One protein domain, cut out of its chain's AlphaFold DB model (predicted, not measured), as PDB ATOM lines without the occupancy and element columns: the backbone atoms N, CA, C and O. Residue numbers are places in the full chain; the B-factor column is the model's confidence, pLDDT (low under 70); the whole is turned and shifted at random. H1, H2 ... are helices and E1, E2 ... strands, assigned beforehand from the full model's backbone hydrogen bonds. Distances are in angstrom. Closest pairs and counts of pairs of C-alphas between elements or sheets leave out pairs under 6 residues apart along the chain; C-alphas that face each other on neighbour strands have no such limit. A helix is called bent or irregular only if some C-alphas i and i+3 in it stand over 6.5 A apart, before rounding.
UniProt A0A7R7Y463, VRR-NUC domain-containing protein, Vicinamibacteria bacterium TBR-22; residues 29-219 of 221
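Overview. This is residues 29 to 219 of the 221 residues of the protein "VRR-NUC domain-containing protein" of Vicinamibacteria bacterium TBR-22 (UniProt A0A7R7Y463). A twisted sheet of four strands curls round helix H3, while H4 and H6 cover parts of its other face. H1 and H2 pack on each other and on H3 at one end of the domain; H5 sits at the opposite end, and strand E5 crosses H6. The printed part has 191 residues with six named helices and five named strands, in the order H1 H2 H3 E1 H4 H5 E2 E3 H6 E4 E5; the sheet, E1 E2 E3 E4, is mixed. The class is mixed, helices and strands, and the whole is compact and rounded, with a radius of gyration of the C-alphas of 16.6 A and spans of 45 by 40 by 33 A.

Along the chain. Find C-alpha 36 at (14.664, 18.272, -27.959); from there H1 runs to residue 48, 18.3 A. Next come H2, residues 54 to 63, and H3, residues 83 to 94, 16.9 A. Look then for E1, residues 98 to 101, H4, residues 116 to 131, 22.3 A, and H5, residues 140 to 148. E2 holds residues 155 to 159, and E3 residues 164 to 171, 22.3 A. H6 begins at C-alpha 178, (4.558, -0.038, -42.640), and runs 20.0 A to residue 191. E4, residues 194 to 201, spans 21.1 A; E5, residues 211 to 218, spans 21.0 A and ends at (7.286, -7.958, -53.158). H2 is irregular, with C-alphas 56 and 59 9.0 A apart; H5 is only just irregular, with C-alphas 144 and 147 6.7 A apart.

Arrangement. Start at the sheet: E1 and E2 are antiparallel, with N 98 and O 158 2.8 A apart, within hydrogen-bond range. The hairpin of E2 and E3 has N 157 and O 166 at 2.8 A. E3 and E4 are parallel, with N 200 and O 171 at 2.7 A; E3, H6 and E4 form a strand-helix-strand unit, two parallel neighbours joined through a helix, with a right-handed crossover. The sheet is the inner one of three layers: H3 is on one face, its Glu 85 C-alpha 5.6 A from that of Cys 170, and H4 and H6 are on the opposite face. H4 has a height over the sheet of 10.0 A, closest by the C-alphas of Val 121 and Trp 100, 6.9 A. H6 has a height of 9.0 A and runs along the strands, at 9 degrees to E4 on the local plane; its closest C-alphas to E4 are Leu 184 and Val 195, 5.9 A. H2 touches H3 at a steep tilt of 63 degrees, closest by the C-alphas of Trp 60 and Met 90, 7.1 A. H1 touches H2, closest by those of Cys 42 and Leu 57, 5.1 A, and only just touches H3, with 3 pairs of C-alphas within 8 A, made by residues 36 to 40 of H1 and residue 83 of H3. E5 pairs with no named strand; its closest C-alpha to H6 is that of Gly 215, 4.1 A from Asn 182. H5 is close to H6 but not clearly touching, the C-alphas of Gln 148 and Lys 179 being 7.0 A apart. Every O i to N i+4 pair is within hydrogen-bond range in H1, H3, H4 and H6; H5 has 3 of 5, and H2 0 of 6 but 5 of 7 O i to N i+3 pairs.

Size, cuts and confidence. The two C-alphas farthest apart are those of Arg 49 and Arg 218, 46.9 A. The printed part has no cut; the long links are H2 to H3, 19 residues, and E1 to H4, 14 residues. The model's confidence is under 70 at residues 65 to 77, 108 to 113, 137 to 148 and 219, with a mean pLDDT of the printed part of 83.5.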
ATOM      1  N   PRO A  29      18.691   6.211 -25.429       94.56
ATOM      2  CA  PRO A  29      18.592   7.267 -24.432       94.56
ATOM      3  C   PRO A  29      19.352   8.514 -24.901       94.56
ATOM      4  O   PRO A  29      20.510   8.409 -25.292       94.56
ATOM      5  N   TYR A  30      18.720   9.688 -24.837       92.06
ATOM      6  CA  TYR A  30      19.412  10.965 -25.056       92.06
ATOM      7  C   TYR A  30      20.057  11.474 -23.754       92.06
ATOM      8  O   TYR A  30      19.568  11.167 -22.666       92.06
ATOM      9  N   SER A  31      21.139  12.254 -23.850       89.56
ATOM     10  CA  SER A  31      21.785  12.901 -22.692       89.56
ATOM     11  C   SER A  31      21.109  14.219 -22.292       89.56
ATOM     12  O   SER A  31      20.358  14.800 -23.070       89.56
ATOM     13  N   GLU A  32      21.394  14.750 -21.100       84.88
ATOM     14  CA  GLU A  32      20.836  16.044 -20.656       84.88
ATOM     15  C   GLU A  32      21.184  17.211 -21.598       84.88
ATOM     16  O   GLU A  32      20.391  18.135 -21.759       84.88
ATOM     17  N   LEU A  33      22.324  17.122 -22.290       85.00
ATOM     18  CA  LEU A  33      22.760  18.089 -23.303       85.00
ATOM     19  C   LEU A  33      22.165  17.826 -24.693       85.00
ATOM     20  O   LEU A  33      22.419  18.585 -25.620       85.00
ATOM     21  N   GLN A  34      21.389  16.753 -24.856       87.94
ATOM     22  CA  GLN A  34      20.774  16.349 -26.119       87.94
ATOM     23  C   GLN A  34      19.244  16.362 -26.056       87.94
ATOM     24  O   GLN A  34      18.570  15.546 -26.687       87.94
ATOM     25  N   THR A  35      18.663  17.278 -25.282       92.00
ATOM     26  CA  THR A  35      17.204  17.436 -25.220       92.00
ATOM     27  C   THR A  35      16.644  18.009 -26.521       92.00
ATOM     28  O   THR A  35      17.333  18.697 -27.278       92.00
ATOM     29  N   ARG A  36      15.360  17.739 -26.781       91.88
ATOM     30  CA  ARG A  36      14.664  18.272 -27.959       91.88
ATOM     31  C   ARG A  36      14.590  19.795 -27.912       91.88
ATOM     32  O   ARG A  36      14.718  20.451 -28.938       91.88
ATOM     33  N   GLU A  37      14.354  20.341 -26.728       91.62
ATOM     34  CA  GLU A  37      14.231  21.771 -26.483       91.62
ATOM     35  C   GLU A  37      15.552  22.488 -26.781       91.62
ATOM     36  O   GLU A  37      15.552  23.491 -27.490       91.62
ATOM     37  N   PHE A  38      16.675  21.927 -26.320       91.12
ATOM     38  CA  PHE A  38      17.997  22.486 -26.587       91.12
ATOM     39  C   PHE A  38      18.364  22.407 -28.073       91.12
ATOM     40  O   PHE A  38      18.820  23.392 -28.642       91.12
ATOM     41  N   TRP A  39      18.063  21.285 -28.738       91.25
ATOM     42  CA  TRP A  39      18.239  21.158 -30.188       91.25
ATOM     43  C   TRP A  39      17.474  22.230 -30.967       91.25
ATOM     44  O   TRP A  39      18.041  22.864 -31.853       91.25
ATOM     45  N   ILE A  40      16.196  22.443 -30.637       90.44
ATOM     46  CA  ILE A  40      15.377  23.464 -31.297       90.44
ATOM     47  C   ILE A  40      16.000  24.846 -31.095       90.44
ATOM     48  O   ILE A  40      16.151  25.570 -32.072       90.44
ATOM     49  N   ALA A  41      16.400  25.189 -29.867       90.94
ATOM     50  CA  ALA A  41      17.014  26.482 -29.571       90.94
ATOM     51  C   ALA A  41      18.297  26.710 -30.390       90.94
ATOM     52  O   ALA A  41      18.401  27.709 -31.101       90.94
ATOM     53  N   CYS A  42      19.221  25.748 -30.366       90.38
ATOM     54  CA  CYS A  42      20.475  25.815 -31.112       90.38
ATOM     55  C   CYS A  42      20.258  25.896 -32.631       90.38
ATOM     56  O   CYS A  42      20.899  26.697 -33.304       90.38
ATOM     57  N   CYS A  43      19.356  25.086 -33.191       88.44
ATOM     58  CA  CYS A  43      19.073  25.098 -34.628       88.44
ATOM     59  C   CYS A  43      18.409  26.400 -35.079       88.44
ATOM     60  O   CYS A  43      18.762  26.915 -36.139       88.44
ATOM     61  N   THR A  44      17.482  26.943 -34.284       89.06
ATOM     62  CA  THR A  44      16.867  28.249 -34.551       89.06
ATOM     63  C   THR A  44      17.929  29.342 -34.578       89.06
ATOM     64  O   THR A  44      18.042  30.048 -35.577       89.06
ATOM     65  N   GLU A  45      18.773  29.428 -33.547       90.81
ATOM     66  CA  GLU A  45      19.830  30.441 -33.493       90.81
ATOM     67  C   GLU A  45      20.844  30.271 -34.638       90.81
ATOM     68  O   GLU A  45      21.214  31.237 -35.308       90.81
ATOM     69  N   TRP A  46      21.259  29.036 -34.928       88.31
ATOM     70  CA  TRP A  46      22.173  28.753 -36.032       88.31
ATOM     71  C   TRP A  46      21.580  29.170 -37.385       88.31
ATOM     72  O   TRP A  46      22.294  29.709 -38.234       88.31
ATOM     73  N   HIS A  47      20.271  28.976 -37.585       85.00
ATOM     74  CA  HIS A  47      19.549  29.439 -38.770       85.00
ATOM     75  C   HIS A  47      19.478  30.966 -38.857       85.00
ATOM     76  O   HIS A  47      19.791  31.516 -39.915       85.00
ATOM     77  N   GLU A  48      19.128  31.647 -37.766       88.25
ATOM     78  CA  GLU A  48      19.057  33.113 -37.697       88.25
ATOM     79  C   GLU A  48      20.410  33.772 -37.997       88.25
ATOM     80  O   GLU A  48      20.466  34.816 -38.647       88.25
ATOM     81  N   ARG A  49      21.519  33.125 -37.615       87.94
ATOM     82  CA  ARG A  49      22.887  33.581 -37.924       87.94
ATOM     83  C   ARG A  49      23.417  33.123 -39.288       87.94
ATOM     84  O   ARG A  49      24.621  33.183 -39.550       87.94
ATOM     85  N   GLY A  50      22.544  32.643 -40.172       85.50
ATOM     86  CA  GLY A  50      22.911  32.270 -41.539       85.50
ATOM     87  C   GLY A  50      23.758  30.998 -41.643       85.50
ATOM     88  O   GLY A  50      24.390  30.778 -42.673       85.50
ATOM     89  N   ARG A  51      23.750  30.143 -40.611       82.50
ATOM     90  CA  ARG A  51      24.387  28.813 -40.597       82.50
ATOM     91  C   ARG A  51      25.912  28.834 -40.746       82.50
ATOM     92  O   ARG A  51      26.495  27.907 -41.301       82.50
ATOM     93  N   THR A  52      26.556  29.895 -40.269       83.69
ATOM     94  CA  THR A  52      28.006  30.117 -40.426       83.69
ATOM     95  C   THR A  52      28.836  29.612 -39.247       83.69
ATOM     96  O   THR A  52      29.979  29.213 -39.446       83.69
ATOM     97  N   ASP A  53      28.262  29.578 -38.042       87.38
ATOM     98  CA  ASP A  53      28.965  29.207 -36.810       87.38
ATOM     99  C   ASP A  53      28.398  27.912 -36.213       87.38
ATOM    100  O   ASP A  53      27.339  27.900 -35.589       87.38
ATOM    101  N   ALA A  54      29.104  26.801 -36.431       86.19
ATOM    102  CA  ALA A  54      28.704  25.486 -35.940       86.19
ATOM    103  C   ALA A  54      28.787  25.345 -34.408       86.19
ATOM    104  O   ALA A  54      28.149  24.442 -33.863       86.19
ATOM    105  N   GLU A  55      29.526  26.209 -33.700       90.25
ATOM    106  CA  GLU A  55      29.648  26.130 -32.236       90.25
ATOM    107  C   GLU A  55      28.301  26.377 -31.534       90.25
ATOM    108  O   GLU A  55      28.058  25.827 -30.460       90.25
ATOM    109  N   ILE A  56      27.376  27.092 -32.185       90.88
ATOM    110  CA  ILE A  56      25.995  27.319 -31.713       90.88
ATOM    111  C   ILE A  56      25.242  26.001 -31.505       90.88
ATOM    112  O   ILE A  56      24.392  25.893 -30.623       90.88
ATOM    113  N   LEU A  57      25.578  24.965 -32.277       87.94
ATOM    114  CA  LEU A  57      24.973  23.643 -32.139       87.94
ATOM    115  C   LEU A  57      25.451  22.889 -30.891       87.94
ATOM    116  O   LEU A  57      24.940  21.805 -30.613       87.94
ATOM    117  N   GLY A  58      26.426  23.416 -30.143       89.38
ATOM    118  CA  GLY A  58      26.889  22.850 -28.880       89.38
ATOM    119  C   GLY A  58      27.253  21.370 -29.006       89.38
ATOM    120  O   GLY A  58      28.162  20.995 -29.749       89.38
ATOM    121  N   ALA A  59      26.508  20.505 -28.310       87.69
ATOM    122  CA  ALA A  59      26.718  19.056 -28.332       87.69
ATOM    123  C   ALA A  59      26.602  18.430 -29.737       87.69
ATOM    124  O   ALA A  59      27.172  17.365 -29.970       87.69
ATOM    125  N   TRP A  60      25.913  19.079 -30.681       88.00
ATOM    126  CA  TRP A  60      25.741  18.602 -32.057       88.00
ATOM    127  C   TRP A  60      26.668  19.269 -33.073       88.00
ATOM    128  O   TRP A  60      26.537  18.994 -34.265       88.00
ATOM    129  N   LYS A  61      27.626  20.105 -32.652       87.12
ATOM    130  CA  LYS A  61      28.516  20.824 -33.584       87.12
ATOM    131  C   LYS A  61      29.242  19.913 -34.578       87.12
ATOM    132  O   LYS A  61      29.405  20.265 -35.742       87.12
ATOM    133  N   ARG A  62      29.566  18.687 -34.153       83.44
ATOM    134  CA  ARG A  62      30.195  17.646 -34.985       83.44
ATOM    135  C   ARG A  62      29.336  17.206 -36.176       83.44
ATOM    136  O   ARG A  62      29.872  16.661 -37.130       83.44
ATOM    137  N   LEU A  63      28.021  17.434 -36.144       82.94
ATOM    138  CA  LEU A  63      27.125  17.165 -37.277       82.94
ATOM    139  C   LEU A  63      27.181  18.250 -38.361       82.94
ATOM    140  O   LEU A  63      26.707  18.016 -39.472       82.94
ATOM    141  N   ALA A  64      27.704  19.437 -38.041       76.50
ATOM    142  CA  ALA A  64      27.843  20.543 -38.985       76.50
ATOM    143  C   ALA A  64      29.234  20.619 -39.630       76.50
ATOM    144  O   ALA A  64      29.391  21.336 -40.619       76.50
ATOM    145  N   ASP A  65      30.211  19.872 -39.113       66.50
ATOM    146  CA  ASP A  65      31.568  19.827 -39.644       66.50
ATOM    147  C   ASP A  65      31.608  19.107 -41.017       66.50
ATOM    148  O   ASP A  65      31.257  17.922 -41.115       66.50
ATOM    149  N   PRO A  66      32.015  19.802 -42.099       58.88
ATOM    150  CA  PRO A  66      32.074  19.234 -43.442       58.88
ATOM    151  C   PRO A  66      33.199  18.206 -43.636       58.88
ATOM    152  O   PRO A  66      33.082  17.374 -44.544       58.88
ATOM    153  N   GLU A  67      34.260  18.251 -42.826       56.12
ATOM    154  CA  GLU A  67      35.365  17.290 -42.860       56.12
ATOM    155  C   GLU A  67      35.043  16.049 -42.029       56.12
ATOM    156  O   GLU A  67      35.348  14.930 -42.455       56.12
ATOM    157  N   GLU A  68      34.371  16.217 -40.883       50.34
ATOM    158  CA  GLU A  68      34.164  15.094 -39.974       50.34
ATOM    159  C   GLU A  68      33.014  14.161 -40.338       50.34
ATOM    160  O   GLU A  68      33.212  12.973 -40.083       50.34
ATOM    161  N   ARG A  69      31.853  14.583 -40.889       52.91
ATOM    162  CA  ARG A  69      30.744  13.632 -41.172       52.91
ATOM    163  C   ARG A  69      29.516  14.224 -41.889       52.91
ATOM    164  O   ARG A  69      28.951  15.237 -41.506       52.91
ATOM    165  N   LYS A  70      29.027  13.511 -42.910       60.69
ATOM    166  CA  LYS A  70      28.048  13.961 -43.927       60.69
ATOM    167  C   LYS A  70      26.573  13.913 -43.482       60.69
ATOM    168  O   LYS A  70      25.703  13.476 -44.239       60.69
ATOM    169  N   PHE A  71      26.278  14.421 -42.288       62.34
ATOM    170  CA  PHE A  71      24.911  14.642 -41.821       62.34
ATOM    171  C   PHE A  71      24.340  15.932 -42.451       62.34
ATOM    172  O   PHE A  71      25.001  16.971 -42.526       62.34
ATOM    173  N   ILE A  72      23.106  15.889 -42.958       58.16
ATOM    174  CA  ILE A  72      22.367  17.105 -43.317       58.16
ATOM    175  C   ILE A  72      21.606  17.519 -42.063       58.16
ATOM    176  O   ILE A  72      20.508  17.032 -41.831       58.16
ATOM    177  N   VAL A  73      22.168  18.422 -41.253       57.75
ATOM    178  CA  VAL A  73      21.349  19.134 -40.257       57.75
ATOM    179  C   VAL A  73      20.226  19.794 -41.045       57.75
ATOM    180  O   VAL A  73      20.533  20.606 -41.909       57.75
ATOM    181  N   LEU A  74      18.979  19.341 -40.873       53.56
ATOM    182  CA  LEU A  74      17.865  19.683 -41.759       53.56
ATOM    183  C   LEU A  74      17.799  21.203 -41.959       53.56
ATOM    184  O   LEU A  74      17.479  21.947 -41.044       53.56
ATOM    185  N   TRP A  75      18.077  21.648 -43.188       50.41
ATOM    186  CA  TRP A  75      18.020  23.055 -43.615       50.41
ATOM    187  C   TRP A  75      16.581  23.582 -43.727       50.41
ATOM    188  O   TRP A  75      16.365  24.658 -44.276       50.41
ATOM    189  N   GLY A  76      15.596  22.808 -43.272       52.41
ATOM    190  CA  GLY A  76      14.198  23.212 -43.282       52.41
ATOM    191  C   GLY A  76      13.886  24.153 -42.125       52.41
ATOM    192  O   GLY A  76      14.529  24.102 -41.079       52.41
ATOM    193  N   ASP A  77      12.837  24.953 -42.281       56.91
ATOM    194  CA  ASP A  77      12.335  25.891 -41.267       56.91
ATOM    195  C   ASP A  77      11.653  25.194 -40.071       56.91
ATOM    196  O   ASP A  77      10.849  25.793 -39.363       56.91
ATOM    197  N   GLN A  78      11.939  23.907 -39.853       70.88
ATOM    198  CA  GLN A  78      11.286  23.075 -38.844       70.88
ATOM    199  C   GLN A  78      12.331  22.345 -37.983       70.88
ATOM    200  O   GLN A  78      12.579  21.144 -38.171       70.88
ATOM    201  N   PRO A  79      12.977  23.068 -37.048       72.94
ATOM    202  CA  PRO A  79      14.020  22.540 -36.171       72.94
ATOM    203  C   PRO A  79      13.616  21.246 -35.453       72.94
ATOM    204  O   PRO A  79      14.452  20.400 -35.165       72.94
ATOM    205  N   GLU A  80      12.333  21.035 -35.182       74.75
ATOM    206  CA  GLU A  80      11.830  19.910 -34.406       74.75
ATOM    207  C   GLU A  80      11.976  18.523 -35.044       74.75
ATOM    208  O   GLU A  80      12.015  17.538 -34.297       74.75
ATOM    209  N   TYR A  81      12.025  18.412 -36.377       76.19
ATOM    210  CA  TYR A  81      11.971  17.104 -37.047       76.19
ATOM    211  C   TYR A  81      13.310  16.363 -37.008       76.19
ATOM    212  O   TYR A  81      13.324  15.141 -36.910       76.19
ATOM    213  N   GLY A  82      14.430  17.090 -37.003       86.19
ATOM    214  CA  GLY A  82      15.768  16.494 -37.089       86.19
ATOM    215  C   GLY A  82      16.328  15.984 -35.764       86.19
ATOM    216  O   GLY A  82      17.357  15.314 -35.757       86.19
ATOM    217  N   TRP A  83      15.678  16.284 -34.636       91.44
ATOM    218  CA  TRP A  83      16.229  15.964 -33.318       91.44
ATOM    219  C   TRP A  83      16.488  14.460 -33.091       91.44
ATOM    220  O   TRP A  83      17.588  14.120 -32.640       91.44
ATOM    221  N   PRO A  84      15.545  13.535 -33.391       92.69
ATOM    222  CA  PRO A  84      15.789  12.110 -33.179       92.69
ATOM    223  C   PRO A  84      16.954  11.592 -34.027       92.69
ATOM    224  O   PRO A  84      17.810  10.870 -33.522       92.69
ATOM    225  N   GLU A  85      17.009  12.013 -35.291       92.19
ATOM    226  CA  GLU A  85      18.073  11.674 -36.236       92.19
ATOM    227  C   GLU A  85      19.433  12.187 -35.771       92.19
ATOM    228  O   GLU A  85      20.394  11.427 -35.726       92.19
ATOM    229  N   ALA A  86      19.514  13.459 -35.374       91.00
ATOM    230  CA  ALA A  86      20.745  14.080 -34.902       91.00
ATOM    231  C   ALA A  86      21.280  13.385 -33.645       91.00
ATOM    232  O   ALA A  86      22.475  13.114 -33.532       91.00
ATOM    233  N   THR A  87      20.387  13.048 -32.715       92.81
ATOM    234  CA  THR A  87      20.743  12.337 -31.480       92.81
ATOM    235  C   THR A  87      21.307  10.950 -31.788       92.81
ATOM    236  O   THR A  87      22.389  10.602 -31.318       92.81
ATOM    237  N   VAL A  88      20.619  10.178 -32.636       94.31
ATOM    238  CA  VAL A  88      21.085   8.846 -33.043       94.31
ATOM    239  C   VAL A  88      22.389   8.930 -33.837       94.31
ATOM    240  O   VAL A  88      23.286   8.116 -33.615       94.31
ATOM    241  N   ALA A  89      22.522   9.910 -34.732       92.50
ATOM    242  CA  ALA A  89      23.729  10.113 -35.518       92.50
ATOM    243  C   ALA A  89      24.938  10.386 -34.622       92.50
ATOM    244  O   ALA A  89      25.954   9.730 -34.807       92.50
ATOM    245  N   MET A  90      24.830  11.255 -33.611       90.94
ATOM    246  CA  MET A  90      25.926  11.502 -32.661       90.94
ATOM    247  C   MET A  90      26.439  10.209 -32.009       90.94
ATOM    248  O   MET A  90      27.643   9.978 -31.968       90.94
ATOM    249  N   ALA A  91      25.542   9.315 -31.589       92.19
ATOM    250  CA  ALA A  91      25.949   8.039 -31.006       92.19
ATOM    251  C   ALA A  91      26.602   7.093 -32.028       92.19
ATOM    252  O   ALA A  91      27.616   6.465 -31.739       92.19
ATOM    253  N   MET A  92      26.063   7.018 -33.247       93.25
ATOM    254  CA  MET A  92      26.665   6.237 -34.334       93.25
ATOM    255  C   MET A  92      28.067   6.755 -34.695       93.25
ATOM    256  O   MET A  92      28.984   5.981 -34.968       93.25
ATOM    257  N   ILE A  93      28.247   8.071 -34.656       91.44
ATOM    258  CA  ILE A  93      29.520   8.761 -34.852       91.44
ATOM    259  C   ILE A  93      30.531   8.368 -33.764       91.44
ATOM    260  O   ILE A  93      31.693   8.098 -34.087       91.44
ATOM    261  N   ASP A  94      30.100   8.278 -32.508       91.12
ATOM    262  CA  ASP A  94      30.934   7.810 -31.393       91.12
ATOM    263  C   ASP A  94      31.290   6.318 -31.518       91.12
ATOM    264  O   ASP A  94      32.406   5.917 -31.191       91.12
ATOM    265  N   GLU A  95      30.403   5.508 -32.108       93.31
ATOM    266  CA  GLU A  95      30.674   4.114 -32.508       93.31
ATOM    267  C   GLU A  95      31.618   4.003 -33.735       93.31
ATOM    268  O   GLU A  95      31.965   2.901 -34.169       93.31
ATOM    269  N   GLY A  96      32.060   5.127 -34.311       92.06
ATOM    270  CA  GLY A  96      33.000   5.171 -35.435       92.06
ATOM    271  C   GLY A  96      32.355   5.132 -36.822       92.06
ATOM    272  O   GLY A  96      33.062   4.950 -37.815       92.06
ATOM    273  N   PHE A  97      31.038   5.316 -36.919       92.38
ATOM    274  CA  PHE A  97      30.349   5.401 -38.203       92.38
ATOM    275  C   PHE A  97      30.449   6.804 -38.809       92.38
ATOM    276  O   PHE A  97      30.496   7.822 -38.115       92.38
ATOM    277  N   THR A  98      30.432   6.845 -40.139       90.62
ATOM    278  CA  THR A  98      30.036   8.014 -40.922       90.62
ATOM    279  C   THR A  98      28.535   7.939 -41.169       90.62
ATOM    280  O   THR A  98      28.045   6.889 -41.579       90.62
ATOM    281  N   CYS A  99      27.810   9.029 -40.924       90.56
ATOM    282  CA  CYS A  99      26.353   9.067 -41.019       90.56
ATOM    283  C   CYS A  99      25.895  10.059 -42.089       90.56
ATOM    284  O   CYS A  99      26.454  11.151 -42.205       90.56
ATOM    285  N   TRP A 100      24.842   9.689 -42.812       89.75
ATOM    286  CA  TRP A 100      24.129  10.527 -43.767       89.75
ATOM    287  C   TRP A 100      22.632  10.516 -43.447       89.75
ATOM    288  O   TRP A 100      22.081   9.461 -43.144       89.75
ATOM    289  N   THR A 101      21.975  11.668 -43.577       87.25
ATOM    290  CA  THR A 101      20.504  11.799 -43.558       87.25
ATOM    291  C   THR A 101      20.022  12.351 -44.900       87.25
ATOM    292  O   THR A 101      20.797  12.943 -45.660       87.25
ATOM    293  N   GLY A 102      18.756  12.097 -45.232       83.81
ATOM    294  CA  GLY A 102      18.134  12.533 -46.481       83.81
ATOM    295  C   GLY A 102      18.646  11.803 -47.727       83.81
ATOM    296  O   GLY A 102      18.373  12.254 -48.842       83.81
ATOM    297  N   VAL A 103      19.375  10.694 -47.569       87.31
ATOM    298  CA  VAL A 103      19.878   9.889 -48.690       87.31
ATOM    299  C   VAL A 103      18.717   9.272 -49.456       87.31
ATOM    300  O   VAL A 103      17.819   8.671 -48.871       87.31
ATOM    301  N   GLN A 104      18.752   9.377 -50.782       86.56
ATOM    302  CA  GLN A 104      17.715   8.816 -51.642       86.56
ATOM    303  C   GLN A 104      18.142   7.485 -52.256       86.56
ATOM    304  O   GLN A 104      18.488   7.412 -53.433       86.56
ATOM    305  N   PHE A 105      18.077   6.419 -51.456       83.44
ATOM    306  CA  PHE A 105      18.174   5.049 -51.964       83.44
ATOM    307  C   PHE A 105      16.958   4.662 -52.803       83.44
ATOM    308  O   PHE A 105      17.121   3.878 -53.723       83.44
ATOM    309  N   PHE A 106      15.777   5.218 -52.530       81.75
ATOM    310  CA  PHE A 106      14.535   5.033 -53.283       81.75
ATOM    311  C   PHE A 106      14.116   6.365 -53.926       81.75
ATOM    312  O   PHE A 106      13.323   7.112 -53.340       81.75
ATOM    313  N   PRO A 107      14.658   6.712 -55.107       72.25
ATOM    314  CA  PRO A 107      14.265   7.920 -55.823       72.25
ATOM    315  C   PRO A 107      12.783   7.873 -56.224       72.25
ATOM    316  O   PRO A 107      12.262   6.837 -56.656       72.25
ATOM    317  N   ARG A 108      12.088   9.010 -56.097       67.19
ATOM    318  CA  ARG A 108      10.706   9.168 -56.578       67.19
ATOM    319  C   ARG A 108      10.733   9.526 -58.063       67.19
ATOM    320  O   ARG A 108      11.564  10.316 -58.487       67.19
ATOM    321  N   ASN A 109       9.821   8.958 -58.856       61.00
ATOM    322  CA  ASN A 109       9.656   9.275 -60.284       61.00
ATOM    323  C   ASN A 109      10.947   9.177 -61.127       61.00
ATOM    324  O   ASN A 109      11.137   9.941 -62.067       61.00
ATOM    325  N   GLY A 110      11.837   8.237 -60.797       56.25
ATOM    326  CA  GLY A 110      13.047   7.969 -61.583       56.25
ATOM    327  C   GLY A 110      14.206   8.951 -61.370       56.25
ATOM    328  O   GLY A 110      15.191   8.850 -62.093       56.25
ATOM    329  N   GLY A 111      14.128   9.857 -60.387       60.75
ATOM    330  CA  GLY A 111      15.196  10.820 -60.107       60.75
ATOM    331  C   GLY A 111      15.410  11.107 -58.622       60.75
ATOM    332  O   GLY A 111      14.533  10.877 -57.785       60.75
ATOM    333  N   ILE A 112      16.598  11.622 -58.297       63.53
ATOM    334  CA  ILE A 112      16.872  12.203 -56.982       63.53
ATOM    335  C   ILE A 112      16.131  13.542 -56.925       63.53
ATOM    336  O   ILE A 112      16.470  14.473 -57.651       63.53
ATOM    337  N   VAL A 113      15.096  13.631 -56.094       60.16
ATOM    338  CA  VAL A 113      14.269  14.834 -55.929       60.16
ATOM    339  C   VAL A 113      14.667  15.512 -54.624       60.16
ATOM    340  O   VAL A 113      14.313  15.023 -53.556       60.16
ATOM    341  N   GLY A 114      15.403  16.619 -54.680       70.00
ATOM    342  CA  GLY A 114      15.897  17.294 -53.479       70.00
ATOM    343  C   GLY A 114      16.765  18.511 -53.780       70.00
ATOM    344  O   GLY A 114      16.952  18.873 -54.938       70.00
ATOM    345  N   SER A 115      17.311  19.137 -52.735       74.62
ATOM    346  CA  SER A 115      18.300  20.214 -52.893       74.62
ATOM    347  C   SER A 115      19.618  19.683 -53.477       74.62
ATOM    348  O   SER A 115      19.931  18.498 -53.344       74.62
ATOM    349  N   GLU A 116      20.449  20.556 -54.058       78.00
ATOM    350  CA  GLU A 116      21.797  20.185 -54.536       78.00
ATOM    351  C   GLU A 116      22.628  19.484 -53.448       78.00
ATOM    352  O   GLU A 116      23.348  18.517 -53.708       78.00
ATOM    353  N   ARG A 117      22.475  19.915 -52.188       76.12
ATOM    354  CA  ARG A 117      23.110  19.273 -51.031       76.12
ATOM    355  C   ARG A 117      22.615  17.841 -50.836       76.12
ATOM    356  O   ARG A 117      23.438  16.954 -50.610       76.12
ATOM    357  N   GLN A 118      21.307  17.606 -50.928       78.12
ATOM    358  CA  GLN A 118      20.729  16.264 -50.825       78.12
ATOM    359  C   GLN A 118      21.213  15.354 -51.960       78.12
ATOM    360  O   GLN A 118      21.552  14.193 -51.712       78.12
ATOM    361  N   ALA A 119      21.320  15.886 -53.182       82.56
ATOM    362  CA  ALA A 119      21.892  15.166 -54.315       82.56
ATOM    363  C   ALA A 119      23.363  14.797 -54.074       82.56
ATOM    364  O   ALA A 119      23.742  13.642 -54.256       82.56
ATOM    365  N   ARG A 120      24.175  15.735 -53.568       82.56
ATOM    366  CA  ARG A 120      25.586  15.494 -53.225       82.56
ATOM    367  C   ARG A 120      25.756  14.434 -52.135       82.56
ATOM    368  O   ARG A 120      26.582  13.539 -52.283       82.56
ATOM    369  N   VAL A 121      24.984  14.519 -51.052       83.69
ATOM    370  CA  VAL A 121      25.012  13.539 -49.949       83.69
ATOM    371  C   VAL A 121      24.577  12.164 -50.448       83.69
ATOM    372  O   VAL A 121      25.247  11.174 -50.157       83.69
ATOM    373  N   THR A 122      23.520  12.105 -51.262       87.19
ATOM    374  CA  THR A 122      23.065  10.852 -51.880       87.19
ATOM    375  C   THR A 122      24.143  10.254 -52.778       87.19
ATOM    376  O   THR A 122      24.477   9.084 -52.617       87.19
ATOM    377  N   ALA A 123      24.746  11.047 -53.665       86.94
ATOM    378  CA  ALA A 123      25.812  10.589 -54.553       86.94
ATOM    379  C   ALA A 123      27.026  10.057 -53.775       86.94
ATOM    380  O   ALA A 123      27.578   9.020 -54.128       86.94
ATOM    381  N   GLN A 124      27.415  10.723 -52.684       86.88
ATOM    382  CA  GLN A 124      28.515  10.273 -51.830       86.88
ATOM    383  C   GLN A 124      28.209   8.943 -51.131       86.88
ATOM    384  O   GLN A 124      29.072   8.065 -51.105       86.88
ATOM    385  N   ALA A 125      27.004   8.790 -50.571       88.44
ATOM    386  CA  ALA A 125      26.585   7.541 -49.941       88.44
ATOM    387  C   ALA A 125      26.507   6.400 -50.969       88.44
ATOM    388  O   ALA A 125      27.041   5.323 -50.723       88.44
ATOM    389  N   LEU A 126      25.921   6.650 -52.147       88.12
ATOM    390  CA  LEU A 126      25.814   5.664 -53.227       88.12
ATOM    391  C   LEU A 126      27.177   5.268 -53.801       88.12
ATOM    392  O   LEU A 126      27.406   4.088 -54.042       88.12
ATOM    393  N   ALA A 127      28.102   6.213 -53.984       88.38
ATOM    394  CA  ALA A 127      29.454   5.905 -54.449       88.38
ATOM    395  C   ALA A 127      30.158   4.928 -53.498       88.38
ATOM    396  O   ALA A 127      30.687   3.912 -53.939       88.38
ATOM    397  N   LEU A 128      30.090   5.185 -52.188       89.00
ATOM    398  CA  LEU A 128      30.679   4.305 -51.177       89.00
ATOM    399  C   LEU A 128      29.952   2.960 -51.078       89.00
ATOM    400  O   LEU A 128      30.570   1.915 -50.884       89.00
ATOM    401  N   PHE A 129      28.632   2.976 -51.236       89.25
ATOM    402  CA  PHE A 129      27.812   1.773 -51.281       89.25
ATOM    403  C   PHE A 129      28.199   0.877 -52.464       89.25
ATOM    404  O   PHE A 129      28.342  -0.337 -52.314       89.25
ATOM    405  N   HIS A 130      28.456   1.477 -53.625       87.94
ATOM    406  CA  HIS A 130      28.953   0.774 -54.800       87.94
ATOM    407  C   HIS A 130      30.398   0.293 -54.642       87.94
ATOM    408  O   HIS A 130      30.701  -0.836 -55.035       87.94
ATOM    409  N   ASP A 131      31.271   1.090 -54.035       88.19
ATOM    410  CA  ASP A 131      32.637   0.674 -53.692       88.19
ATOM    411  C   ASP A 131      32.659  -0.481 -52.670       88.19
ATOM    412  O   ASP A 131      33.541  -1.337 -52.677       88.19
ATOM    413  N   SER A 132      31.615  -0.590 -51.847       85.38
ATOM    414  CA  SER A 132      31.408  -1.717 -50.929       85.38
ATOM    415  C   SER A 132      30.974  -3.015 -51.626       85.38
ATOM    416  O   SER A 132      30.701  -4.004 -50.954       85.38
ATOM    417  N   GLY A 133      30.898  -3.032 -52.960       84.62
ATOM    418  CA  GLY A 133      30.474  -4.194 -53.744       84.62
ATOM    419  C   GLY A 133      28.957  -4.322 -53.891       84.62
ATOM    420  O   GLY A 133      28.481  -5.209 -54.597       84.62
ATOM    421  N   HIS A 134      28.167  -3.424 -53.297       83.19
ATOM    422  CA  HIS A 134      26.721  -3.451 -53.470       83.19
ATOM    423  C   HIS A 134      26.308  -2.822 -54.809       83.19
ATOM    424  O   HIS A 134      26.890  -1.855 -55.320       83.19
ATOM    425  N   ARG A 135      25.269  -3.378 -55.428       73.75
ATOM    426  CA  ARG A 135      24.726  -2.895 -56.702       73.75
ATOM    427  C   ARG A 135      23.212  -2.822 -56.602       73.75
ATOM    428  O   ARG A 135      22.560  -3.830 -56.347       73.75
ATOM    429  N   LEU A 136      22.674  -1.632 -56.839       71.12
ATOM    430  CA  LEU A 136      21.238  -1.399 -56.967       71.12
ATOM    431  C   LEU A 136      20.853  -1.765 -58.406       71.12
ATOM    432  O   LEU A 136      21.468  -1.224 -59.328       71.12
ATOM    433  N   PRO A 137      19.929  -2.710 -58.648       62.50
ATOM    434  CA  PRO A 137      19.610  -3.094 -60.016       62.50
ATOM    435  C   PRO A 137      18.923  -1.927 -60.770       62.50
ATOM    436  O   PRO A 137      18.070  -1.256 -60.186       62.50
ATOM    437  N   PRO A 138      19.245  -1.676 -62.056       57.88
ATOM    438  CA  PRO A 138      18.787  -0.482 -62.788       57.88
ATOM    439  C   PRO A 138      17.259  -0.311 -62.881       57.88
ATOM    440  O   PRO A 138      16.752   0.805 -62.797       57.88
ATOM    441  N   ASP A 139      16.507  -1.411 -62.997       63.50
ATOM    442  CA  ASP A 139      15.037  -1.397 -63.152       63.50
ATOM    443  C   ASP A 139      14.264  -1.615 -61.852       63.50
ATOM    444  O   ASP A 139      13.032  -1.634 -61.806       63.50
ATOM    445  N   TYR A 140      15.001  -1.773 -60.768       65.38
ATOM    446  CA  TYR A 140      14.479  -2.252 -59.510       65.38
ATOM    447  C   TYR A 140      13.537  -1.274 -58.822       65.38
ATOM    448  O   TYR A 140      12.496  -1.650 -58.284       65.38
ATOM    449  N   TYR A 141      13.861   0.011 -58.926       63.28
ATOM    450  CA  TYR A 141      13.051   1.089 -58.379       63.28
ATOM    451  C   TYR A 141      11.692   1.197 -59.052       63.28
ATOM    452  O   TYR A 141      10.700   1.440 -58.369       63.28
ATOM    453  N   ARG A 142      11.618   0.954 -60.368       62.91
ATOM    454  CA  ARG A 142      10.339   0.914 -61.090       62.91
ATOM    455  C   ARG A 142       9.461  -0.238 -60.599       62.91
ATOM    456  O   ARG A 142       8.264  -0.037 -60.412       62.91
ATOM    457  N   ARG A 143      10.052  -1.406 -60.324       63.75
ATOM    458  CA  ARG A 143       9.325  -2.599 -59.852       63.75
ATOM    459  C   ARG A 143       8.867  -2.501 -58.390       63.75
ATOM    460  O   ARG A 143       7.805  -3.025 -58.064       63.75
ATOM    461  N   LEU A 144       9.625  -1.816 -57.527       64.31
ATOM    462  CA  LEU A 144       9.293  -1.596 -56.106       64.31
ATOM    463  C   LEU A 144       8.311  -0.434 -55.883       64.31
ATOM    464  O   LEU A 144       7.320  -0.574 -55.161       64.31
ATOM    465  N   ASN A 145       8.561   0.723 -56.506       56.25
ATOM    466  CA  ASN A 145       7.841   1.956 -56.170       56.25
ATOM    467  C   ASN A 145       6.470   2.092 -56.833       56.25
ATOM    468  O   ASN A 145       5.655   2.856 -56.327       56.25
ATOM    469  N   ALA A 146       6.165   1.336 -57.893       58.31
ATOM    470  CA  ALA A 146       4.870   1.437 -58.571       58.31
ATOM    471  C   ALA A 146       3.667   1.022 -57.694       58.31
ATOM    472  O   ALA A 146       2.534   1.361 -58.027       58.31
ATOM    473  N   LYS A 147       3.886   0.283 -56.589       59.59
ATOM    474  CA  LYS A 147       2.802  -0.177 -55.696       59.59
ATOM    475  C   LYS A 147       3.080  -0.048 -54.196       59.59
ATOM    476  O   LYS A 147       2.123   0.017 -53.432       59.59
ATOM    477  N   GLN A 148       4.343  -0.060 -53.753       65.94
ATOM    478  CA  GLN A 148       4.669  -0.143 -52.319       65.94
ATOM    479  C   GLN A 148       5.129   1.184 -51.696       65.94
ATOM    480  O   GLN A 148       5.118   1.289 -50.473       65.94
ATOM    481  N   GLU A 149       5.465   2.198 -52.508       76.81
ATOM    482  CA  GLU A 149       5.931   3.523 -52.056       76.81
ATOM    483  C   GLU A 149       6.993   3.450 -50.937       76.81
ATOM    484  O   GLU A 149       6.794   3.977 -49.837       76.81
ATOM    485  N   MET A 150       8.123   2.785 -51.205       83.19
ATOM    486  CA  MET A 150       9.197   2.642 -50.216       83.19
ATOM    487  C   MET A 150       9.703   4.010 -49.743       83.19
ATOM    488  O   MET A 150       9.864   4.951 -50.526       83.19
ATOM    489  N   ARG A 151       9.955   4.123 -48.437       87.44
ATOM    490  CA  ARG A 151      10.524   5.323 -47.813       87.44
ATOM    491  C   ARG A 151      12.025   5.145 -47.625       87.44
ATOM    492  O   ARG A 151      12.482   4.059 -47.295       87.44
ATOM    493  N   ASN A 152      12.790   6.210 -47.836       90.31
ATOM    494  CA  ASN A 152      14.200   6.206 -47.462       90.31
ATOM    495  C   ASN A 152      14.324   6.111 -45.937       90.31
ATOM    496  O   ASN A 152      13.488   6.710 -45.261       90.31
ATOM    497  N   PRO A 153      15.322   5.377 -45.418       93.25
ATOM    498  CA  PRO A 153      15.613   5.400 -43.993       93.25
ATOM    499  C   PRO A 153      16.064   6.804 -43.593       93.25
ATOM    500  O   PRO A 153      16.730   7.486 -44.379       93.25
ATOM    501  N   ASP A 154      15.743   7.206 -42.367       93.25
ATOM    502  CA  ASP A 154      16.165   8.508 -41.849       93.25
ATOM    503  C   ASP A 154      17.696   8.631 -41.815       93.25
ATOM    504  O   ASP A 154      18.253   9.660 -42.197       93.25
ATOM    505  N   LEU A 155      18.393   7.551 -41.425       93.75
ATOM    506  CA  LEU A 155      19.852   7.487 -41.399       93.75
ATOM    507  C   LEU A 155      20.420   6.314 -42.183       93.75
ATOM    508  O   LEU A 155      20.002   5.161 -42.060       93.75
ATOM    509  N   VAL A 156      21.491   6.622 -42.903       94.31
ATOM    510  CA  VAL A 156      22.402   5.662 -43.511       94.31
ATOM    511  C   VAL A 156      23.744   5.819 -42.818       94.31
ATOM    512  O   VAL A 156      24.245   6.932 -42.684       94.31
ATOM    513  N   CYS A 157      24.326   4.721 -42.352       94.50
ATOM    514  CA  CYS A 157      25.579   4.732 -41.612       94.50
ATOM    515  C   CYS A 157      26.563   3.736 -42.223       94.50
ATOM    516  O   CYS A 157      26.175   2.624 -42.574       94.50
ATOM    517  N   PHE A 158      27.838   4.111 -42.293       93.75
ATOM    518  CA  PHE A 158      28.919   3.233 -42.731       93.75
ATOM    519  C   PHE A 158      30.114   3.349 -41.793       93.75
ATOM    520  O   PHE A 158      30.598   4.453 -41.539       93.75
ATOM    521  N   ASN A 159      30.604   2.223 -41.289       93.31
ATOM    522  CA  ASN A 159      31.827   2.181 -40.506       93.31
ATOM    523  C   ASN A 159      33.013   1.883 -41.437       93.31
ATOM    524  O   ASN A 159      33.135   0.757 -41.916       93.31
ATOM    525  N   PRO A 160      33.917   2.847 -41.689       90.62
ATOM    526  CA  PRO A 160      35.029   2.640 -42.612       90.62
ATOM    527  C   PRO A 160      36.054   1.621 -42.108       90.62
ATOM    528  O   PRO A 160      36.760   1.027 -42.919       90.62
ATOM    529  N   LYS A 161      36.136   1.390 -40.789       91.75
ATOM    530  CA  LYS A 161      37.079   0.427 -40.203       91.75
ATOM    531  C   LYS A 161      36.602  -1.010 -40.390       91.75
ATOM    532  O   LYS A 161      37.404  -1.873 -40.722       91.75
ATOM    533  N   THR A 162      35.311  -1.265 -40.178       93.88
ATOM    534  CA  THR A 162      34.724  -2.616 -40.269       93.88
ATOM    535  C   THR A 162      34.027  -2.892 -41.600       93.88
ATOM    536  O   THR A 162      33.608  -4.019 -41.842       93.88
ATOM    537  N   ARG A 163      33.898  -1.875 -42.464       92.00
ATOM    538  CA  ARG A 163      33.097  -1.882 -43.700       92.00
ATOM    539  C   ARG A 163      31.622  -2.253 -43.474       92.00
ATOM    540  O   ARG A 163      30.956  -2.743 -44.380       92.00
ATOM    541  N   GLU A 164      31.102  -2.007 -42.271       94.12
ATOM    542  CA  GLU A 164      29.721  -2.325 -41.898       94.12
ATOM    543  C   GLU A 164      28.760  -1.200 -42.306       94.12
ATOM    544  O   GLU A 164      28.974  -0.035 -41.963       94.12
ATOM    545  N   TRP A 165      27.662  -1.564 -42.973       95.31
ATOM    546  CA  TRP A 165      26.530  -0.674 -43.241       95.31
ATOM    547  C   TRP A 165      25.428  -0.838 -42.191       95.31
ATOM    548  O   TRP A 165      25.133  -1.954 -41.752       95.31
ATOM    549  N   ARG A 166      24.766   0.272 -41.840       96.62
ATOM    550  CA  ARG A 166      23.502   0.268 -41.092       96.62
ATOM    551  C   ARG A 166      22.481   1.219 -41.702       96.62
ATOM    552  O   ARG A 166      22.821   2.345 -42.063       96.62
ATOM    553  N   PHE A 167      21.226   0.783 -41.744       96.81
ATOM    554  CA  PHE A 167      20.083   1.607 -42.139       96.81
ATOM    555  C   PHE A 167      19.133   1.749 -40.954       96.81
ATOM    556  O   PHE A 167      18.681   0.747 -40.395       96.81
ATOM    557  N   ILE A 168      18.870   2.986 -40.541       97.38
ATOM    558  CA  ILE A 168      18.185   3.266 -39.283       97.38
ATOM    559  C   ILE A 168      17.010   4.202 -39.531       97.38
ATOM    560  O   ILE A 168      17.163   5.273 -40.110       97.38
ATOM    561  N   GLU A 169      15.847   3.803 -39.033       97.38
ATOM    562  CA  GLU A 169      14.681   4.672 -38.894       97.38
ATOM    563  C   GLU A 169      14.637   5.229 -37.462       97.38
ATOM    564  O   GLU A 169      14.687   4.473 -36.486       97.38
ATOM    565  N   CYS A 170      14.540   6.546 -37.314       95.62
ATOM    566  CA  CYS A 170      14.586   7.238 -36.034       95.62
ATOM    567  C   CYS A 170      13.176   7.634 -35.588       95.62
ATOM    568  O   CYS A 170      12.398   8.222 -36.328       95.62
ATOM    569  N   LYS A 171      12.826   7.327 -34.337       95.00
ATOM    570  CA  LYS A 171      11.499   7.612 -33.773       95.00
ATOM    571  C   LYS A 171      11.608   8.302 -32.429       95.00
ATOM    572  O   LYS A 171      12.525   8.029 -31.667       95.00
ATOM    573  N   HIS A 172      10.624   9.121 -32.076       91.75
ATOM    574  CA  HIS A 172      10.491   9.641 -30.710       91.75
ATOM    575  C   HIS A 172       9.141   9.235 -30.123       91.75
ATOM    576  O   HIS A 172       9.047   8.269 -29.360       91.75
ATOM    577  N   LYS A 173       8.075   9.938 -30.509       87.75
ATOM    578  CA  LYS A 173       6.694   9.675 -30.061       87.75
ATOM    579  C   LYS A 173       5.831   9.064 -31.157       87.75
ATOM    580  O   LYS A 173       4.777   8.501 -30.875       87.75
ATOM    581  N   ASP A 174       6.294   9.147 -32.390       88.69
ATOM    582  CA  ASP A 174       5.615   8.665 -33.574       88.69
ATOM    583  C   ASP A 174       5.692   7.138 -33.695       88.69
ATOM    584  O   ASP A 174       6.547   6.458 -33.106       88.69
ATOM    585  N   ARG A 175       4.715   6.585 -34.414       90.38
ATOM    586  CA  ARG A 175       4.680   5.169 -34.786       90.38
ATOM    587  C   ARG A 175       5.481   4.987 -36.069       90.38
ATOM    588  O   ARG A 175       5.600   5.917 -36.856       90.38
ATOM    589  N   ILE A 176       6.003   3.783 -36.273       92.62
ATOM    590  CA  ILE A 176       6.620   3.445 -37.550       92.62
ATOM    591  C   ILE A 176       5.551   3.131 -38.595       92.62
ATOM    592  O   ILE A 176       4.595   2.405 -38.310       92.62
ATOM    593  N   ASP A 177       5.707   3.704 -39.785       92.19
ATOM    594  CA  ASP A 177       4.852   3.431 -40.936       92.19
ATOM    595  C   ASP A 177       5.238   2.063 -41.540       92.19
ATOM    596  O   ASP A 177       6.430   1.784 -41.710       92.19
ATOM    597  N   PRO A 178       4.274   1.195 -41.904       91.06
ATOM    598  CA  PRO A 178       4.558  -0.038 -42.640       91.06
ATOM    599  C   PRO A 178       5.478   0.147 -43.857       91.06
ATOM    600  O   PRO A 178       6.331  -0.701 -44.104       91.06
ATOM    601  N   LYS A 179       5.380   1.265 -44.587       89.88
ATOM    602  CA  LYS A 179       6.253   1.576 -45.736       89.88
ATOM    603  C   LYS A 179       7.721   1.741 -45.337       89.88
ATOM    604  O   LYS A 179       8.603   1.406 -46.123       89.88
ATOM    605  N   GLN A 180       7.988   2.223 -44.122       93.19
ATOM    606  CA  GLN A 180       9.343   2.340 -43.568       93.19
ATOM    607  C   GLN A 180       9.886   0.959 -43.187       93.19
ATOM    608  O   GLN A 180      11.003   0.611 -43.556       93.19
ATOM    609  N   LEU A 181       9.065   0.123 -42.538       93.62
ATOM    610  CA  LEU A 181       9.431  -1.266 -42.230       93.62
ATOM    611  C   LEU A 181       9.735  -2.073 -43.495       93.62
ATOM    612  O   LEU A 181      10.727  -2.797 -43.541       93.62
ATOM    613  N   ASN A 182       8.901  -1.937 -44.527       90.94
ATOM    614  CA  ASN A 182       9.092  -2.619 -45.804       90.94
ATOM    615  C   ASN A 182      10.398  -2.188 -46.474       90.94
ATOM    616  O   ASN A 182      11.127  -3.044 -46.966       90.94
ATOM    617  N   ALA A 183      10.718  -0.893 -46.439       90.50
ATOM    618  CA  ALA A 183      11.963  -0.370 -46.981       90.50
ATOM    619  C   ALA A 183      13.200  -0.866 -46.214       90.50
ATOM    620  O   ALA A 183      14.209  -1.191 -46.834       90.50
ATOM    621  N   LEU A 184      13.124  -0.982 -44.884       94.00
ATOM    622  CA  LEU A 184      14.205  -1.552 -44.076       94.00
ATOM    623  C   LEU A 184      14.400  -3.048 -44.351       94.00
ATOM    624  O   LEU A 184      15.521  -3.468 -44.614       94.00
ATOM    625  N   ALA A 185      13.329  -3.847 -44.358       91.62
ATOM    626  CA  ALA A 185      13.401  -5.268 -44.723       91.62
ATOM    627  C   ALA A 185      14.015  -5.454 -46.116       91.62
ATOM    628  O   ALA A 185      14.873  -6.303 -46.335       91.62
ATOM    629  N   PHE A 186      13.603  -4.589 -47.035       87.81
ATOM    630  CA  PHE A 186      14.108  -4.540 -48.387       87.81
ATOM    631  C   PHE A 186      15.625  -4.251 -48.443       87.81
ATOM    632  O   PHE A 186      16.378  -4.968 -49.104       87.81
ATOM    633  N   LEU A 187      16.101  -3.230 -47.720       89.50
ATOM    634  CA  LEU A 187      17.529  -2.905 -47.645       89.50
ATOM    635  C   LEU A 187      18.338  -4.032 -47.001       89.50
ATOM    636  O   LEU A 187      19.453  -4.293 -47.449       89.50
ATOM    637  N   HIS A 188      17.783  -4.710 -45.994       91.88
ATOM    638  CA  HIS A 188      18.428  -5.854 -45.356       91.88
ATOM    639  C   HIS A 188      18.706  -6.973 -46.363       91.88
ATOM    640  O   HIS A 188      19.860  -7.354 -46.529       91.88
ATOM    641  N   ASP A 189      17.696  -7.426 -47.109       86.56
ATOM    642  CA  ASP A 189      17.865  -8.491 -48.111       86.56
ATOM    643  C   ASP A 189      18.803  -8.101 -49.255       86.56
ATOM    644  O   ASP A 189      19.581  -8.916 -49.756       86.56
ATOM    645  N   LEU A 190      18.746  -6.839 -49.679       82.44
ATOM    646  CA  LEU A 190      19.585  -6.349 -50.765       82.44
ATOM    647  C   LEU A 190      21.076  -6.348 -50.400       82.44
ATOM    648  O   LEU A 190      21.929  -6.503 -51.277       82.44
ATOM    649  N   THR A 191      21.394  -6.097 -49.132       84.75
ATOM    650  CA  THR A 191      22.752  -5.707 -48.720       84.75
ATOM    651  C   THR A 191      23.376  -6.629 -47.688       84.75
ATOM    652  O   THR A 191      24.588  -6.590 -47.507       84.75
ATOM    653  N   GLY A 192      22.571  -7.425 -46.985       87.62
ATOM    654  CA  GLY A 192      22.968  -8.104 -45.752       87.62
ATOM    655  C   GLY A 192      23.254  -7.148 -44.585       87.62
ATOM    656  O   GLY A 192      23.650  -7.599 -43.513       87.62
ATOM    657  N   ALA A 193      23.079  -5.835 -44.765       92.19
ATOM    658  CA  ALA A 193      23.386  -4.836 -43.751       92.19
ATOM    659  C   ALA A 193      22.382  -4.877 -42.603       92.19
ATOM    660  O   ALA A 193      21.214  -5.242 -42.771       92.19
ATOM    661  N   ARG A 194      22.810  -4.423 -41.426       95.19
ATOM    662  CA  ARG A 194      21.921  -4.328 -40.273       95.19
ATOM    663  C   ARG A 194      20.894  -3.217 -40.485       95.19
ATOM    664  O   ARG A 194      21.233  -2.093 -40.854       95.19
ATOM    665  N   VAL A 195      19.638  -3.532 -40.193       96.81
ATOM    666  CA  VAL A 195      18.525  -2.583 -40.237       96.81
ATOM    667  C   VAL A 195      17.852  -2.524 -38.879       96.81
ATOM    668  O   VAL A 195      17.736  -3.546 -38.205       96.81
ATOM    669  N   GLU A 196      17.443  -1.338 -38.442       97.69
ATOM    670  CA  GLU A 196      16.797  -1.179 -37.139       97.69
ATOM    671  C   GLU A 196      15.977   0.105 -37.041       97.69
ATOM    672  O   GLU A 196      16.163   1.064 -37.787       97.69
ATOM    673  N   VAL A 197      15.070   0.123 -36.071       97.62
ATOM    674  CA  VAL A 197      14.372   1.327 -35.631       97.62
ATOM    675  C   VAL A 197      14.969   1.752 -34.303       97.62
ATOM    676  O   VAL A 197      14.921   0.993 -33.333       97.62
ATOM    677  N   ARG A 198      15.491   2.974 -34.221       97.25
ATOM    678  CA  ARG A 198      15.965   3.555 -32.962       97.25
ATOM    679  C   ARG A 198      14.933   4.529 -32.425       97.25
ATOM    680  O   ARG A 198      14.648   5.556 -33.036       97.25
ATOM    681  N   ARG A 199      14.362   4.214 -31.260       96.44
ATOM    682  CA  ARG A 199      13.455   5.120 -30.554       96.44
ATOM    683  C   ARG A 199      14.221   5.926 -29.522       96.44
ATOM    684  O   ARG A 199      14.670   5.369 -28.523       96.44
ATOM    685  N   VAL A 200      14.292   7.231 -29.735       95.75
ATOM    686  CA  VAL A 200      14.837   8.184 -28.781       95.75
ATOM    687  C   VAL A 200      13.916   8.270 -27.565       95.75
ATOM    688  O   VAL A 200      12.715   8.532 -27.682       95.75
ATOM    689  N   VAL A 201      14.477   7.994 -26.391       95.38
ATOM    690  CA  VAL A 201      13.774   7.939 -25.103       95.38
ATOM    691  C   VAL A 201      14.522   8.754 -24.054       95.38
ATOM    692  O   VAL A 201      15.713   9.012 -24.187       95.38
ATOM    693  N   ARG A 202      13.821   9.144 -22.985       93.50
ATOM    694  CA  ARG A 202      14.443   9.792 -21.819       93.50
ATOM    695  C   ARG A 202      15.549   8.908 -21.217       93.50
ATOM    696  O   ARG A 202      15.449   7.684 -21.351       93.50
ATOM    697  N   PRO A 203      16.532   9.479 -20.496       91.88
ATOM    698  CA  PRO A 203      17.469   8.705 -19.681       91.88
ATOM    699  C   PRO A 203      16.750   7.649 -18.825       91.88
ATOM    700  O   PRO A 203      15.734   7.936 -18.194       91.88
ATOM    701  N   GLY A 204      17.232   6.402 -18.859       88.06
ATOM    702  CA  GLY A 204      16.604   5.262 -18.168       88.06
ATOM    703  C   GLY A 204      15.301   4.739 -18.798       88.06
ATOM    704  O   GLY A 204      14.752   3.732 -18.344       88.06
ATOM    705  N   GLY A 205      14.805   5.382 -19.857       87.94
ATOM    706  CA  GLY A 205      13.649   4.936 -20.621       87.94
ATOM    707  C   GLY A 205      13.908   3.611 -21.340       87.94
ATOM    708  O   GLY A 205      15.013   3.327 -21.794       87.94
ATOM    709  N   LYS A 206      12.860   2.792 -21.469       88.19
ATOM    710  CA  LYS A 206      12.902   1.501 -22.170       88.19
ATOM    711  C   LYS A 206      11.819   1.439 -23.240       88.19
ATOM    712  O   LYS A 206      10.746   2.025 -23.090       88.19
ATOM    713  N   VAL A 207      12.072   0.673 -24.297       87.00
ATOM    714  CA  VAL A 207      11.023   0.238 -25.225       87.00
ATOM    715  C   VAL A 207      10.341  -1.008 -24.664       87.00
ATOM    716  O   VAL A 207      10.993  -1.891 -24.117       87.00
ATOM    717  N   LYS A 208       9.010  -1.083 -24.777       83.62
ATOM    718  CA  LYS A 208       8.229  -2.232 -24.274       83.62
ATOM    719  C   LYS A 208       8.340  -3.480 -25.160       83.62
ATOM    720  O   LYS A 208       7.887  -4.545 -24.761       83.62
ATOM    721  N   LYS A 209       8.870  -3.335 -26.376       87.81
ATOM    722  CA  LYS A 209       9.002  -4.389 -27.390       87.81
ATOM    723  C   LYS A 209      10.414  -4.351 -27.969       87.81
ATOM    724  O   LYS A 209      10.964  -3.262 -28.102       87.81
ATOM    725  N   SER A 210      10.952  -5.510 -28.339       84.44
ATOM    726  CA  SER A 210      12.248  -5.658 -29.025       84.44
ATOM    727  C   SER A 210      12.145  -5.588 -30.552       84.44
ATOM    728  O   SER A 210      13.160  -5.453 -31.225       84.44
ATOM    729  N   VAL A 211      10.928  -5.660 -31.099       81.69
ATOM    730  CA  VAL A 211      10.639  -5.612 -32.540       81.69
ATOM    731  C   VAL A 211       9.714  -4.430 -32.817       81.69
ATOM    732  O   VAL A 211       8.704  -4.241 -32.128       81.69
ATOM    733  N   ALA A 212      10.068  -3.617 -33.812       78.50
ATOM    734  CA  ALA A 212       9.283  -2.454 -34.227       78.50
ATOM    735  C   ALA A 212       8.063  -2.881 -35.046       78.50
ATOM    736  O   ALA A 212       6.979  -2.310 -34.922       78.50
ATOM    737  N   GLY A 213       8.260  -3.922 -35.847       88.50
ATOM    738  CA  GLY A 213       7.270  -4.601 -36.658       88.50
ATOM    739  C   GLY A 213       7.974  -5.498 -37.669       88.50
ATOM    740  O   GLY A 213       9.203  -5.535 -37.730       88.50
ATOM    741  N   THR A 214       7.184  -6.198 -38.469       89.62
ATOM    742  CA  THR A 214       7.697  -7.040 -39.547       89.62
ATOM    743  C   THR A 214       7.556  -6.295 -40.872       89.62
ATOM    744  O   THR A 214       6.438  -5.978 -41.280       89.62
ATOM    745  N   GLY A 215       8.673  -6.014 -41.541       80.75
ATOM    746  CA  GLY A 215       8.676  -5.466 -42.896       80.75
ATOM    747  C   GLY A 215       8.413  -6.558 -43.927       80.75
ATOM    748  O   GLY A 215       8.889  -7.684 -43.774       80.75
ATOM    749  N   ARG A 216       7.628  -6.246 -44.961       85.56
ATOM    750  CA  ARG A 216       7.254  -7.172 -46.039       85.56
ATOM    751  C   ARG A 216       7.303  -6.468 -47.384       85.56
ATOM    752  O   ARG A 216       6.667  -5.434 -47.562       85.56
ATOM    753  N   TYR A 217       7.976  -7.052 -48.363       76.75
ATOM    754  CA  TYR A 217       8.014  -6.486 -49.710       76.75
ATOM    755  C   TYR A 217       7.824  -7.555 -50.780       76.75
ATOM    756  O   TYR A 217       7.972  -8.753 -50.539       76.75
ATOM    757  N   ARG A 218       7.451  -7.105 -51.979       79.12
ATOM    758  CA  ARG A 218       7.286  -7.958 -53.158       79.12
ATOM    759  C   ARG A 218       7.700  -7.163 -54.382       79.12
ATOM    760  O   ARG A 218       7.169  -6.078 -54.610       79.12
ATOM    761  N   LEU A 219       8.615  -7.715 -55.162       69.44
ATOM    762  CA  LEU A 219       8.992  -7.147 -56.446       69.44
ATOM    763  C   LEU A 219       7.859  -7.397 -57.446       69.44
ATOM    764  O   LEU A 219       7.314  -8.500 -57.510       69.44
TER     765      LEU A 219